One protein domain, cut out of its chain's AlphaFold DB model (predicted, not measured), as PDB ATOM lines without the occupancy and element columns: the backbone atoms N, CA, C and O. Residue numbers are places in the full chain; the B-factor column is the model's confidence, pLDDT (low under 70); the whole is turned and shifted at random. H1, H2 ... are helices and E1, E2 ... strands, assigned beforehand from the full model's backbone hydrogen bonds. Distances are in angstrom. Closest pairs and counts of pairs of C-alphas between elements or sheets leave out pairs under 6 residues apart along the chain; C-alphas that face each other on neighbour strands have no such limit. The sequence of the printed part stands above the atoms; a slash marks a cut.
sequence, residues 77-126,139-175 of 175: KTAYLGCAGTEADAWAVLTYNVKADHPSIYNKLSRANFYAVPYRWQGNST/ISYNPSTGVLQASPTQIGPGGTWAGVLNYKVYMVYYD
ATOM      1  N   LYS A  77     -35.623 -38.115  -4.859       91.75
ATOM      2  CA  LYS A  77     -35.905 -37.023  -3.937       91.75
ATOM      3  C   LYS A  77     -36.674 -37.564  -2.747       91.75
ATOM      4  O   LYS A  77     -37.439 -38.515  -2.886       91.75
ATOM      5  N   THR A  78     -36.486 -36.929  -1.597       95.00
ATOM      6  CA  THR A  78     -37.246 -37.219  -0.379       95.00
ATOM      7  C   THR A  78     -37.945 -35.952   0.094       95.00
ATOM      8  O   THR A  78     -37.310 -34.903   0.184       95.00
ATOM      9  N   ALA A  79     -39.233 -36.049   0.408       96.38
ATOM     10  CA  ALA A  79     -40.019 -34.978   1.012       96.38
ATOM     11  C   ALA A  79     -40.523 -35.407   2.392       96.38
ATOM     12  O   ALA A  79     -40.939 -36.550   2.578       96.38
ATOM     13  N   TYR A  80     -40.489 -34.486   3.351       97.38
ATOM     14  CA  TYR A  80     -41.143 -34.653   4.646       97.38
ATOM     15  C   TYR A  80     -42.594 -34.187   4.544       97.38
ATOM     16  O   TYR A  80     -42.840 -33.076   4.084       97.38
ATOM     17  N   LEU A  81     -43.536 -35.032   4.965       97.56
ATOM     18  CA  LEU A  81     -44.973 -34.794   4.781       97.56
ATOM     19  C   LEU A  81     -45.708 -34.423   6.072       97.56
ATOM     20  O   LEU A  81     -46.838 -33.948   6.025       97.56
ATOM     21  N   GLY A  82     -45.083 -34.654   7.226       96.81
ATOM     22  CA  GLY A  82     -45.670 -34.380   8.534       96.81
ATOM     23  C   GLY A  82     -45.567 -35.558   9.493       96.81
ATOM     24  O   GLY A  82     -44.813 -36.511   9.266       96.81
ATOM     25  N   CYS A  83     -46.336 -35.482  10.578       96.31
ATOM     26  CA  CYS A  83     -46.361 -36.499  11.622       96.31
ATOM     27  C   CYS A  83     -47.716 -37.201  11.695       96.31
ATOM     28  O   CYS A  83     -48.755 -36.545  11.697       96.31
ATOM     29  N   ALA A  84     -47.684 -38.522  11.853       96.69
ATOM     30  CA  ALA A  84     -48.789 -39.288  12.410       96.69
ATOM     31  C   ALA A  84     -48.624 -39.314  13.937       96.69
ATOM     32  O   ALA A  84     -47.710 -39.965  14.460       96.69
ATOM     33  N   GLY A  85     -49.499 -38.586  14.631       95.19
ATOM     34  CA  GLY A  85     -49.414 -38.272  16.055       95.19
ATOM     35  C   GLY A  85     -48.487 -37.085  16.327       95.19
ATOM     36  O   GLY A  85     -47.445 -36.938  15.698       95.19
ATOM     37  N   THR A  86     -48.873 -36.214  17.258       92.56
ATOM     38  CA  THR A  86     -48.209 -34.940  17.584       92.56
ATOM     39  C   THR A  86     -48.181 -34.697  19.091       92.56
ATOM     40  O   THR A  86     -48.886 -35.368  19.837       92.56
ATOM     41  N   GLU A  87     -47.386 -33.734  19.576       88.44
ATOM     42  CA  GLU A  87     -47.358 -33.369  21.009       88.44
ATOM     43  C   GLU A  87     -48.727 -33.040  21.585       88.44
ATOM     44  O   GLU A  87     -49.015 -33.484  22.693       88.44
ATOM     45  N   ALA A  88     -49.560 -32.340  20.817       91.06
ATOM     46  CA  ALA A  88     -50.913 -31.987  21.221       91.06
ATOM     47  C   ALA A  88     -51.880 -33.181  21.169       91.06
ATOM     48  O   ALA A  88     -52.791 -33.264  21.986       91.06
ATOM     49  N   ASP A  89     -51.680 -34.097  20.220       92.75
ATOM     50  CA  ASP A  89     -52.526 -35.273  20.025       92.75
ATOM     51  C   ASP A  89     -51.715 -36.425  19.416       92.75
ATOM     52  O   ASP A  89     -51.465 -36.462  18.207       92.75
ATOM     53  N   ALA A  90     -51.291 -37.382  20.243       92.62
ATOM     54  CA  ALA A  90     -50.520 -38.535  19.783       92.62
ATOM     55  C   ALA A  90     -51.350 -39.613  19.068       92.62
ATOM     56  O   ALA A  90     -50.763 -40.583  18.589       92.62
ATOM     57  N   TRP A  91     -52.665 -39.432  18.940       92.81
ATOM     58  CA  TRP A  91     -53.588 -40.308  18.217       92.81
ATOM     59  C   TRP A  91     -53.965 -39.724  16.850       92.81
ATOM     60  O   TRP A  91     -54.556 -40.423  16.025       92.81
ATOM     61  N   ALA A  92     -53.560 -38.479  16.576       95.00
ATOM     62  CA  ALA A  92     -53.834 -37.783  15.331       95.00
ATOM     63  C   ALA A  92     -53.363 -38.572  14.101       95.00
ATOM     64  O   ALA A  92     -52.188 -38.923  13.962       95.00
ATOM     65  N   VAL A  93     -54.279 -38.788  13.161       96.00
ATOM     66  CA  VAL A  93     -53.971 -39.347  11.843       96.00
ATOM     67  C   VAL A  93     -53.452 -38.229  10.943       96.00
ATOM     68  O   VAL A  93     -54.118 -37.209  10.762       96.00
ATOM     69  N   LEU A  94     -52.287 -38.430  10.327       97.62
ATOM     70  CA  LEU A  94     -51.838 -37.566   9.243       97.62
ATOM     71  C   LEU A  94     -52.748 -37.793   8.040       97.62
ATOM     72  O   LEU A  94     -52.873 -38.922   7.576       97.62
ATOM     73  N   THR A  95     -53.326 -36.725   7.501       97.94
ATOM     74  CA  THR A  95     -53.947 -36.727   6.173       97.94
ATOM     75  C   THR A  95     -53.225 -35.701   5.317       97.94
ATOM     76  O   THR A  95     -53.188 -34.523   5.665       97.94
ATOM     77  N   TYR A  96     -52.635 -36.150   4.214       98.31
ATOM     78  CA  TYR A  96     -51.826 -35.322   3.328       98.31
ATOM     79  C   TYR A  96     -52.327 -35.438   1.885       98.31
ATOM     80  O   TYR A  96     -52.559 -36.539   1.379       98.31
ATOM     81  N   ASN A  97     -52.510 -34.300   1.212       97.69
ATOM     82  CA  ASN A  97     -53.019 -34.252  -0.156       97.69
ATOM     83  C   ASN A  97     -51.866 -34.113  -1.154       97.69
ATOM     84  O   ASN A  97     -51.513 -33.017  -1.587       97.69
ATOM     85  N   VAL A  98     -51.308 -35.253  -1.565       97.56
ATOM     86  CA  VAL A  98     -50.195 -35.310  -2.521       97.56
ATOM     87  C   VAL A  98     -50.593 -34.713  -3.869       97.56
ATOM     88  O   VAL A  98     -49.764 -34.118  -4.543       97.56
ATOM     89  N   LYS A  99     -51.860 -34.825  -4.279       96.62
ATOM     90  CA  LYS A  99     -52.327 -34.229  -5.537       96.62
ATOM     91  C   LYS A  99     -52.314 -32.704  -5.504       96.62
ATOM     92  O   LYS A  99     -52.027 -32.098  -6.532       96.62
ATOM     93  N   ALA A 100     -52.638 -32.100  -4.363       97.00
ATOM     94  CA  ALA A 100     -52.607 -30.649  -4.214       97.00
ATOM     95  C   ALA A 100     -51.167 -30.118  -4.241       97.00
ATOM     96  O   ALA A 100     -50.875 -29.188  -4.989       97.00
ATOM     97  N   ASP A 101     -50.268 -30.760  -3.494       95.56
ATOM     98  CA  ASP A 101     -48.905 -30.254  -3.297       95.56
ATOM     99  C   ASP A 101     -47.913 -30.746  -4.369       95.56
ATOM    100  O   ASP A 101     -46.926 -30.079  -4.682       95.56
ATOM    101  N   HIS A 102     -48.184 -31.904  -4.978       93.94
ATOM    102  CA  HIS A 102     -47.344 -32.565  -5.981       93.94
ATOM    103  C   HIS A 102     -48.153 -33.050  -7.212       93.94
ATOM    104  O   HIS A 102     -48.135 -34.241  -7.567       93.94
ATOM    105  N   PRO A 103     -48.844 -32.141  -7.933       94.38
ATOM    106  CA  PRO A 103     -49.806 -32.494  -8.985       94.38
ATOM    107  C   PRO A 103     -49.198 -33.208 -10.202       94.38
ATOM    108  O   PRO A 103     -49.907 -33.917 -10.914       94.38
ATOM    109  N   SER A 104     -47.898 -33.051 -10.464       91.50
ATOM    110  CA  SER A 104     -47.214 -33.647 -11.623       91.50
ATOM    111  C   SER A 104     -46.824 -35.120 -11.441       91.50
ATOM    112  O   SER A 104     -46.481 -35.794 -12.422       91.50
ATOM    113  N   ILE A 105     -46.849 -35.611 -10.198       91.31
ATOM    114  CA  ILE A 105     -46.349 -36.945  -9.848       91.31
ATOM    115  C   ILE A 105     -47.356 -37.807  -9.092       91.31
ATOM    116  O   ILE A 105     -47.185 -39.019  -9.111       91.31
ATOM    117  N   TYR A 106     -48.405 -37.251  -8.468       93.25
ATOM    118  CA  TYR A 106     -49.302 -38.025  -7.589       93.25
ATOM    119  C   TYR A 106     -49.847 -39.311  -8.244       93.25
ATOM    120  O   TYR A 106     -49.891 -40.366  -7.612       93.25
ATOM    121  N   ASN A 107     -50.197 -39.259  -9.531       91.50
ATOM    122  CA  ASN A 107     -50.746 -40.389 -10.283       91.50
ATOM    123  C   ASN A 107     -49.696 -41.432 -10.714       91.50
ATOM    124  O   ASN A 107     -50.059 -42.466 -11.268       91.50
ATOM    125  N   LYS A 108     -48.410 -41.162 -10.482       89.50
ATOM    126  CA  LYS A 108     -47.280 -42.074 -10.718       89.50
ATOM    127  C   LYS A 108     -46.786 -42.731  -9.430       89.50
ATOM    128  O   LYS A 108     -45.934 -43.613  -9.484       89.50
ATOM    129  N   LEU A 109     -47.277 -42.279  -8.277       92.81
ATOM    130  CA  LEU A 109     -46.888 -42.809  -6.978       92.81
ATOM    131  C   LEU A 109     -47.780 -43.987  -6.586       92.81
ATOM    132  O   LEU A 109     -48.947 -44.087  -6.962       92.81
ATOM    133  N   SER A 110     -47.216 -44.857  -5.765       93.69
ATOM    134  CA  SER A 110     -47.895 -45.976  -5.128       93.69
ATOM    135  C   SER A 110     -47.636 -45.942  -3.624       93.69
ATOM    136  O   SER A 110     -46.829 -45.149  -3.138       93.69
ATOM    137  N   ARG A 111     -48.264 -46.853  -2.872       94.50
ATOM    138  CA  ARG A 111     -47.963 -47.030  -1.447       94.50
ATOM    139  C   ARG A 111     -46.457 -47.193  -1.190       94.50
ATOM    140  O   ARG A 111     -45.977 -46.649  -0.205       94.50
ATOM    141  N   ALA A 112     -45.705 -47.845  -2.077       93.88
ATOM    142  CA  ALA A 112     -44.268 -48.088  -1.903       93.88
ATOM    143  C   ALA A 112     -43.406 -46.811  -1.863       93.88
ATOM    144  O   ALA A 112     -42.268 -46.850  -1.408       93.88
ATOM    145  N   ASN A 113     -43.938 -45.673  -2.313       95.31
ATOM    146  CA  ASN A 113     -43.232 -44.395  -2.294       95.31
ATOM    147  C   ASN A 113     -43.196 -43.740  -0.911       95.31
ATOM    148  O   ASN A 113     -42.493 -42.751  -0.732       95.31
ATOM    149  N   PHE A 114     -43.947 -44.251   0.059       97.25
ATOM    150  CA  PHE A 114     -44.093 -43.622   1.365       97.25
ATOM    151  C   PHE A 114     -43.490 -44.499   2.452       97.25
ATOM    152  O   PHE A 114     -43.589 -45.724   2.413       97.25
ATOM    153  N   TYR A 115     -42.876 -43.875   3.448       95.81
ATOM    154  CA  TYR A 115     -42.359 -44.588   4.605       95.81
ATOM    155  C   TYR A 115     -42.528 -43.756   5.870       95.81
ATOM    156  O   TYR A 115     -42.555 -42.523   5.842       95.81
ATOM    157  N   ALA A 116     -42.670 -44.460   6.987       95.44
ATOM    158  CA  ALA A 116     -42.828 -43.888   8.309       95.44
ATOM    159  C   ALA A 116     -41.606 -44.239   9.154       95.44
ATOM    160  O   ALA A 116     -41.172 -45.388   9.192       95.44
ATOM    161  N   VAL A 117     -41.064 -43.243   9.850       95.38
ATOM    162  CA  VAL A 117     -39.954 -43.415  10.787       95.38
ATOM    163  C   VAL A 117     -40.472 -43.132  12.194       95.38
ATOM    164  O   VAL A 117     -40.965 -42.021  12.425       95.38
ATOM    165  N   PRO A 118     -40.391 -44.091  13.137       93.94
ATOM    166  CA  PRO A 118     -40.716 -43.823  14.530       93.94
ATOM    167  C   PRO A 118     -39.868 -42.662  15.042       93.94
ATOM    168  O   PRO A 118     -38.656 -42.649  14.832       93.94
ATOM    169  N   TYR A 119     -40.479 -41.687  15.709       94.69
ATOM    170  CA  TYR A 119     -39.721 -40.547  16.242       94.69
ATOM    171  C   TYR A 119     -39.968 -40.281  17.721       94.69
ATOM    172  O   TYR A 119     -39.159 -39.612  18.357       94.69
ATOM    173  N   ARG A 120     -41.070 -40.798  18.267       92.25
ATOM    174  CA  ARG A 120     -41.385 -40.734  19.692       92.25
ATOM    175  C   ARG A 120     -42.517 -41.691  20.030       92.25
ATOM    176  O   ARG A 120     -43.234 -42.152  19.144       92.25
ATOM    177  N   TRP A 121     -42.742 -41.870  21.319       90.56
ATOM    178  CA  TRP A 121     -43.911 -42.548  21.849       90.56
ATOM    179  C   TRP A 121     -44.532 -41.713  22.974       90.56
ATOM    180  O   TRP A 121     -43.861 -40.870  23.571       90.56
ATOM    181  N   GLN A 122     -45.811 -41.939  23.244       88.12
ATOM    182  CA  GLN A 122     -46.499 -41.428  24.429       88.12
ATOM    183  C   GLN A 122     -47.301 -42.558  25.060       88.12
ATOM    184  O   GLN A 122     -47.788 -43.433  24.353       88.12
ATOM    185  N   GLY A 123     -47.445 -42.554  26.380       85.56
ATOM    186  CA  GLY A 123     -48.285 -43.524  27.066       85.56
ATOM    187  C   GLY A 123     -48.444 -43.218  28.543       85.56
ATOM    188  O   GLY A 123     -47.642 -42.488  29.122       85.56
ATOM    189  N   ASN A 124     -49.487 -43.786  29.138       83.75
ATOM    190  CA  ASN A 124     -49.763 -43.690  30.567       83.75
ATOM    191  C   ASN A 124     -49.968 -45.093  31.153       83.75
ATOM    192  O   ASN A 124     -50.428 -46.008  30.466       83.75
ATOM    193  N   SER A 125     -49.616 -45.261  32.422       82.12
ATOM    194  CA  SER A 125     -49.706 -46.525  33.143       82.12
ATOM    195  C   SER A 125     -50.219 -46.279  34.555       82.12
ATOM    196  O   SER A 125     -49.791 -45.341  35.223       82.12
ATOM    197  N   THR A 126     -51.124 -47.141  35.013       82.12
ATOM    198  CA  THR A 126     -51.624 -47.155  36.396       82.12
ATOM    199  C   THR A 126     -51.057 -48.327  37.207       82.12
ATOM    200  O   THR A 126     -51.420 -48.498  38.368       82.12
ATOM    201  N   ILE A 139     -49.604 -46.815   6.914       96.31
ATOM    202  CA  ILE A 139     -49.754 -45.819   5.853       96.31
ATOM    203  C   ILE A 139     -50.665 -46.377   4.755       96.31
ATOM    204  O   ILE A 139     -50.523 -47.520   4.321       96.31
ATOM    205  N   SER A 140     -51.546 -45.534   4.229       96.25
ATOM    206  CA  SER A 140     -52.345 -45.809   3.038       96.25
ATOM    207  C   SER A 140     -52.208 -44.671   2.030       96.25
ATOM    208  O   SER A 140     -52.092 -43.504   2.394       96.25
ATOM    209  N   TYR A 141     -52.209 -45.006   0.740       97.94
ATOM    210  CA  TYR A 141     -52.200 -44.022  -0.340       97.94
ATOM    211  C   TYR A 141     -53.226 -44.412  -1.395       97.94
ATOM    212  O   TYR A 141     -53.222 -45.551  -1.862       97.94
ATOM    213  N   ASN A 142     -54.085 -43.469  -1.778       96.19
ATOM    214  CA  ASN A 142     -55.049 -43.646  -2.856       96.19
ATOM    215  C   ASN A 142     -54.574 -42.868  -4.097       96.19
ATOM    216  O   ASN A 142     -54.707 -41.646  -4.121       96.19
ATOM    217  N   PRO A 143     -54.064 -43.539  -5.150       92.62
ATOM    218  CA  PRO A 143     -53.559 -42.865  -6.348       92.62
ATOM    219  C   PRO A 143     -54.632 -42.102  -7.135       92.62
ATOM    220  O   PRO A 143     -54.319 -41.126  -7.814       92.62
ATOM    221  N   SER A 144     -55.899 -42.520  -7.049       94.12
ATOM    222  CA  SER A 144     -57.005 -41.873  -7.763       94.12
ATOM    223  C   SER A 144     -57.370 -40.523  -7.144       94.12
ATOM    224  O   SER A 144     -57.690 -39.577  -7.865       94.12
ATOM    225  N   THR A 145     -57.301 -40.413  -5.815       95.50
ATOM    226  CA  THR A 145     -57.582 -39.159  -5.096       95.50
ATOM    227  C   THR A 145     -56.317 -38.363  -4.767       95.50
ATOM    228  O   THR A 145     -56.399 -37.153  -4.572       95.50
ATOM    229  N   GLY A 146     -55.150 -39.013  -4.743       97.00
ATOM    230  CA  GLY A 146     -53.872 -38.459  -4.296       97.00
ATOM    231  C   GLY A 146     -53.775 -38.258  -2.785       97.00
ATOM    232  O   GLY A 146     -52.908 -37.517  -2.324       97.00
ATOM    233  N   VAL A 147     -54.668 -38.875  -2.010       97.75
ATOM    234  CA  VAL A 147     -54.692 -38.733  -0.551       97.75
ATOM    235  C   VAL A 147     -53.812 -39.804   0.084       97.75
ATOM    236  O   VAL A 147     -53.994 -40.999  -0.161       97.75
ATOM    237  N   LEU A 148     -52.871 -39.354   0.911       98.31
ATOM    238  CA  LEU A 148     -52.071 -40.171   1.815       98.31
ATOM    239  C   LEU A 148     -52.653 -40.056   3.222       98.31
ATOM    240  O   LEU A 148     -52.897 -38.945   3.699       98.31
ATOM    241  N   GLN A 149     -52.815 -41.184   3.901       97.81
ATOM    242  CA  GLN A 149     -53.081 -41.203   5.332       97.81
ATOM    243  C   GLN A 149     -52.021 -42.018   6.056       97.81
ATOM    244  O   GLN A 149     -51.537 -43.022   5.538       97.81
ATOM    245  N   ALA A 150     -51.660 -41.583   7.256       97.56
ATOM    246  CA  ALA A 150     -50.780 -42.339   8.129       97.56
ATOM    247  C   ALA A 150     -51.248 -42.227   9.575       97.56
ATOM    248  O   ALA A 150     -51.497 -41.127  10.073       97.56
ATOM    249  N   SER A 151     -51.348 -43.362  10.254       95.25
ATOM    250  CA  SER A 151     -51.865 -43.435  11.617       95.25
ATOM    251  C   SER A 151     -50.756 -43.772  12.614       95.25
ATOM    252  O   SER A 151     -49.846 -44.543  12.301       95.25
ATOM    253  N   PRO A 152     -50.813 -43.238  13.839       94.38
ATOM    254  CA  PRO A 152     -50.021 -43.756  14.942       94.38
ATOM    255  C   PRO A 152     -50.318 -45.236  15.197       94.38
ATOM    256  O   PRO A 152     -51.398 -45.731  14.874       94.38
ATOM    257  N   THR A 153     -49.381 -45.944  15.821       91.56
ATOM    258  CA  THR A 153     -49.578 -47.350  16.189       91.56
ATOM    259  C   THR A 153     -49.824 -47.450  17.679       91.56
ATOM    260  O   THR A 153     -48.936 -47.153  18.476       91.56
ATOM    261  N   GLN A 154     -51.028 -47.873  18.057       87.00
ATOM    262  CA  GLN A 154     -51.356 -48.147  19.449       87.00
ATOM    263  C   GLN A 154     -50.582 -49.368  19.951       87.00
ATOM    264  O   GLN A 154     -50.460 -50.378  19.260       87.00
ATOM    265  N   ILE A 155     -50.105 -49.280  21.188       83.75
ATOM    266  CA  ILE A 155     -49.465 -50.374  21.902       83.75
ATOM    267  C   ILE A 155     -50.118 -50.469  23.283       83.75
ATOM    268  O   ILE A 155     -50.151 -49.485  24.016       83.75
ATOM    269  N   GLY A 156     -50.655 -51.640  23.637       77.56
ATOM    270  CA  GLY A 156     -51.343 -51.827  24.923       77.56
ATOM    271  C   GLY A 156     -52.871 -51.797  24.840       77.56
ATOM    272  O   GLY A 156     -53.426 -50.940  24.141       77.56
ATOM    273  N   PRO A 157     -53.574 -52.707  25.544       70.50
ATOM    274  CA  PRO A 157     -55.008 -52.582  25.766       70.50
ATOM    275  C   PRO A 157     -55.290 -51.473  26.795       70.50
ATOM    276  O   PRO A 157     -54.672 -51.417  27.858       70.50
ATOM    277  N   GLY A 158     -56.240 -50.583  26.491       65.44
ATOM    278  CA  GLY A 158     -56.646 -49.517  27.411       65.44
ATOM    279  C   GLY A 158     -57.114 -50.064  28.767       65.44
ATOM    280  O   GLY A 158     -57.811 -51.072  28.816       65.44
ATOM    281  N   GLY A 159     -56.731 -49.399  29.862       69.69
ATOM    282  CA  GLY A 159     -57.169 -49.731  31.229       69.69
ATOM    283  C   GLY A 159     -56.040 -50.001  32.233       69.69
ATOM    284  O   GLY A 159     -56.186 -49.653  33.400       69.69
ATOM    285  N   THR A 160     -54.897 -50.545  31.800       73.38
ATOM    286  CA  THR A 160     -53.718 -50.782  32.673       73.38
ATOM    287  C   THR A 160     -52.471 -50.079  32.142       73.38
ATOM    288  O   THR A 160     -51.743 -49.419  32.888       73.38
ATOM    289  N   TRP A 161     -52.260 -50.160  30.830       78.19
ATOM    290  CA  TRP A 161     -51.252 -49.401  30.107       78.19
ATOM    291  C   TRP A 161     -51.728 -49.161  28.674       78.19
ATOM    292  O   TRP A 161     -52.074 -50.105  27.966       78.19
ATOM    293  N   ALA A 162     -51.723 -47.900  28.248       82.88
ATOM    294  CA  ALA A 162     -52.008 -47.515  26.873       82.88
ATOM    295  C   ALA A 162     -50.906 -46.585  26.378       82.88
ATOM    296  O   ALA A 162     -50.647 -45.539  26.980       82.88
ATOM    297  N   GLY A 163     -50.267 -46.977  25.284       87.31
ATOM    298  CA  GLY A 163     -49.255 -46.198  24.602       87.31
ATOM    299  C   GLY A 163     -49.506 -46.110  23.106       87.31
ATOM    300  O   GLY A 163     -50.342 -46.809  22.533       87.31
ATOM    301  N   VAL A 164     -48.759 -45.226  22.465       90.00
ATOM    302  CA  VAL A 164     -48.812 -45.003  21.030       90.00
ATOM    303  C   VAL A 164     -47.424 -44.649  20.507       90.00
ATOM    304  O   VAL A 164     -46.706 -43.845  21.104       90.00
ATOM    305  N   LEU A 165     -47.039 -45.262  19.391       91.94
ATOM    306  CA  LEU A 165     -45.843 -44.922  18.632       91.94
ATOM    307  C   LEU A 165     -46.227 -43.922  17.541       91.94
ATOM    308  O   LEU A 165     -47.168 -44.146  16.775       91.94
ATOM    309  N   ASN A 166     -45.523 -42.794  17.493       94.81
ATOM    310  CA  ASN A 166     -45.748 -41.742  16.510       94.81
ATOM    311  C   ASN A 166     -44.645 -41.746  15.460       94.81
ATOM    312  O   ASN A 166     -43.487 -42.087  15.734       94.81
ATOM    313  N   TYR A 167     -45.009 -41.309  14.259       95.88
ATOM    314  CA  TYR A 167     -44.166 -41.441  13.081       95.88
ATOM    315  C   TYR A 167     -44.004 -40.118  12.353       95.88
ATOM    316  O   TYR A 167     -44.968 -39.380  12.171       95.88
ATOM    317  N   LYS A 168     -42.787 -39.859  11.878       96.94
ATOM    318  CA  LYS A 168     -42.541 -38.892  10.808       96.94
ATOM    319  C   LYS A 168     -42.762 -39.595   9.481       96.94
ATOM    320  O   LYS A 168     -42.247 -40.694   9.281       96.94
ATOM    321  N   VAL A 169     -43.515 -38.964   8.594       97.88
ATOM    322  CA  VAL A 169     -43.899 -39.543   7.309       97.88
ATOM    323  C   VAL A 169     -43.142 -38.842   6.198       97.88
ATOM    324  O   VAL A 169     -43.069 -37.612   6.147       97.88
ATOM    325  N   TYR A 170     -42.573 -39.647   5.313       97.94
ATOM    326  CA  TYR A 170     -41.760 -39.190   4.203       97.94
ATOM    327  C   TYR A 170     -42.225 -39.829   2.898       97.94
ATOM    328  O   TYR A 170     -42.765 -40.936   2.877       97.94
ATOM    329  N   MET A 171     -41.974 -39.121   1.802       96.94
ATOM    330  CA  MET A 171     -42.203 -39.575   0.436       96.94
ATOM    331  C   MET A 171     -40.881 -39.629  -0.316       96.94
ATOM    332  O   MET A 171     -40.163 -38.633  -0.350       96.94
ATOM    333  N   VAL A 172     -40.603 -40.752  -0.971       95.12
ATOM    334  CA  VAL A 172     -39.536 -40.905  -1.963       95.12
ATOM    335  C   VAL A 172     -40.141 -40.870  -3.358       95.12
ATOM    336  O   VAL A 172     -41.046 -41.640  -3.690       95.12
ATOM    337  N   TYR A 173     -39.622 -39.986  -4.198       92.81
ATOM    338  CA  TYR A 173     -40.109 -39.786  -5.557       92.81
ATOM    339  C   TYR A 173     -38.971 -39.397  -6.501       92.81
ATOM    340  O   TYR A 173     -37.823 -39.246  -6.093       92.81
ATOM    341  N   TYR A 174     -39.285 -39.258  -7.780       86.75
ATOM    342  CA  TYR A 174     -38.388 -38.769  -8.819       86.75
ATOM    343  C   TYR A 174     -39.186 -37.862  -9.762       86.75
ATOM    344  O   TYR A 174     -40.416 -37.948  -9.798       86.75
ATOM    345  N   ASP A 175     -38.493 -36.989 -10.495       71.12
ATOM    346  CA  ASP A 175     -39.123 -36.110 -11.495       71.12
ATOM    347  C   ASP A 175     -39.506 -36.854 -12.791       71.12
ATOM    348  O   ASP A 175     -38.757 -37.757 -13.235       71.12
TER     349      ASP A 175
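What this domain is: This is residues 77 to 126 and 139 to 175 of the 175 residues of an uncharacterized protein of Subdoligranulum variabile (UniProt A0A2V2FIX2). A small sandwich drawn out at one end into a long arm: the twisted sheet of E1, E3, E6 and E7 is partly face to face with the short sheet of E2, E5 and E4, and the long strands E3 and E7 run on past that short sheet, with E6 beside E7 there. The tiny helix H1 and the loop of residues 102 to 113 lie toward the opposite end. The printed part has 87 residues, in the order E1, E2, H1, E3, E4, E5, E6, E7, and its class is mostly strand. Both sheets are antiparallel, the larger branched at E7 and the smaller in the order E2, E5, E4. The whole is a rod of 50 by 22 by 21 A, only just loose and close to compact, with a radius of gyration of the C-alphas of 14.6 A.

Where its parts are: E1, residues 77 to 84, begins at C-alpha 77 (-35.905, -37.023, -3.937) and is 20.9 A long. E2 is residues 94 to 97, and H1 is residues 98 to 101. E3, residues 114 to 125, is 32.4 A long and bends by 54 degrees at residue 119. E4 is residues 139 to 142, E5 147 to 150 and E6 153 to 155. E7, residues 161 to 173, is 38.6 A long and ends at C-alpha 173 (-40.109, -39.786, -5.557).

How they stand to each other: The branched, strongly twisted sheet has E7 with three neighbours. E1 and E6 lie on one side of it, beside residues 166 to 173 and 163 to 165, and E3 on the other side, beside residues 161 to 171. N 79 and O 171 of E1 and E7 are 2.8 A apart, N 117 and O 168 of E3 and E7 2.9 A, and N 155 and O 163 of the hairpin E6 and E7 2.8 A. In the other sheet, N 96 and O 148 of E2 and E5 are 2.9 A apart, and N 140 and O 149 of the hairpin E4 and E5 2.8 A. The two sheets form a sandwich, two sheets face to face, with strands at 38 degrees. The closest C-alphas of E1 and E2 are those of Ala 84 and Leu 94, 4.7 A apart. E5 runs on into E6 at 19 degrees. H1 only grazes the smaller sheet, with residues 98 to 100, and is too short for any O i to N i+4 pair.

The domain as a whole: The two C-alphas farthest apart are those of Thr 126 and Asp 175, at 50.7 A. Residues 127 to 138 are not printed, and C-alphas 126 and 139 are 30.6 A apart across the cut. The link from H1 to E3 is long, with 12 residues. The mean pLDDT of the printed part is 91.9, and residues 158 to 159 are under 70.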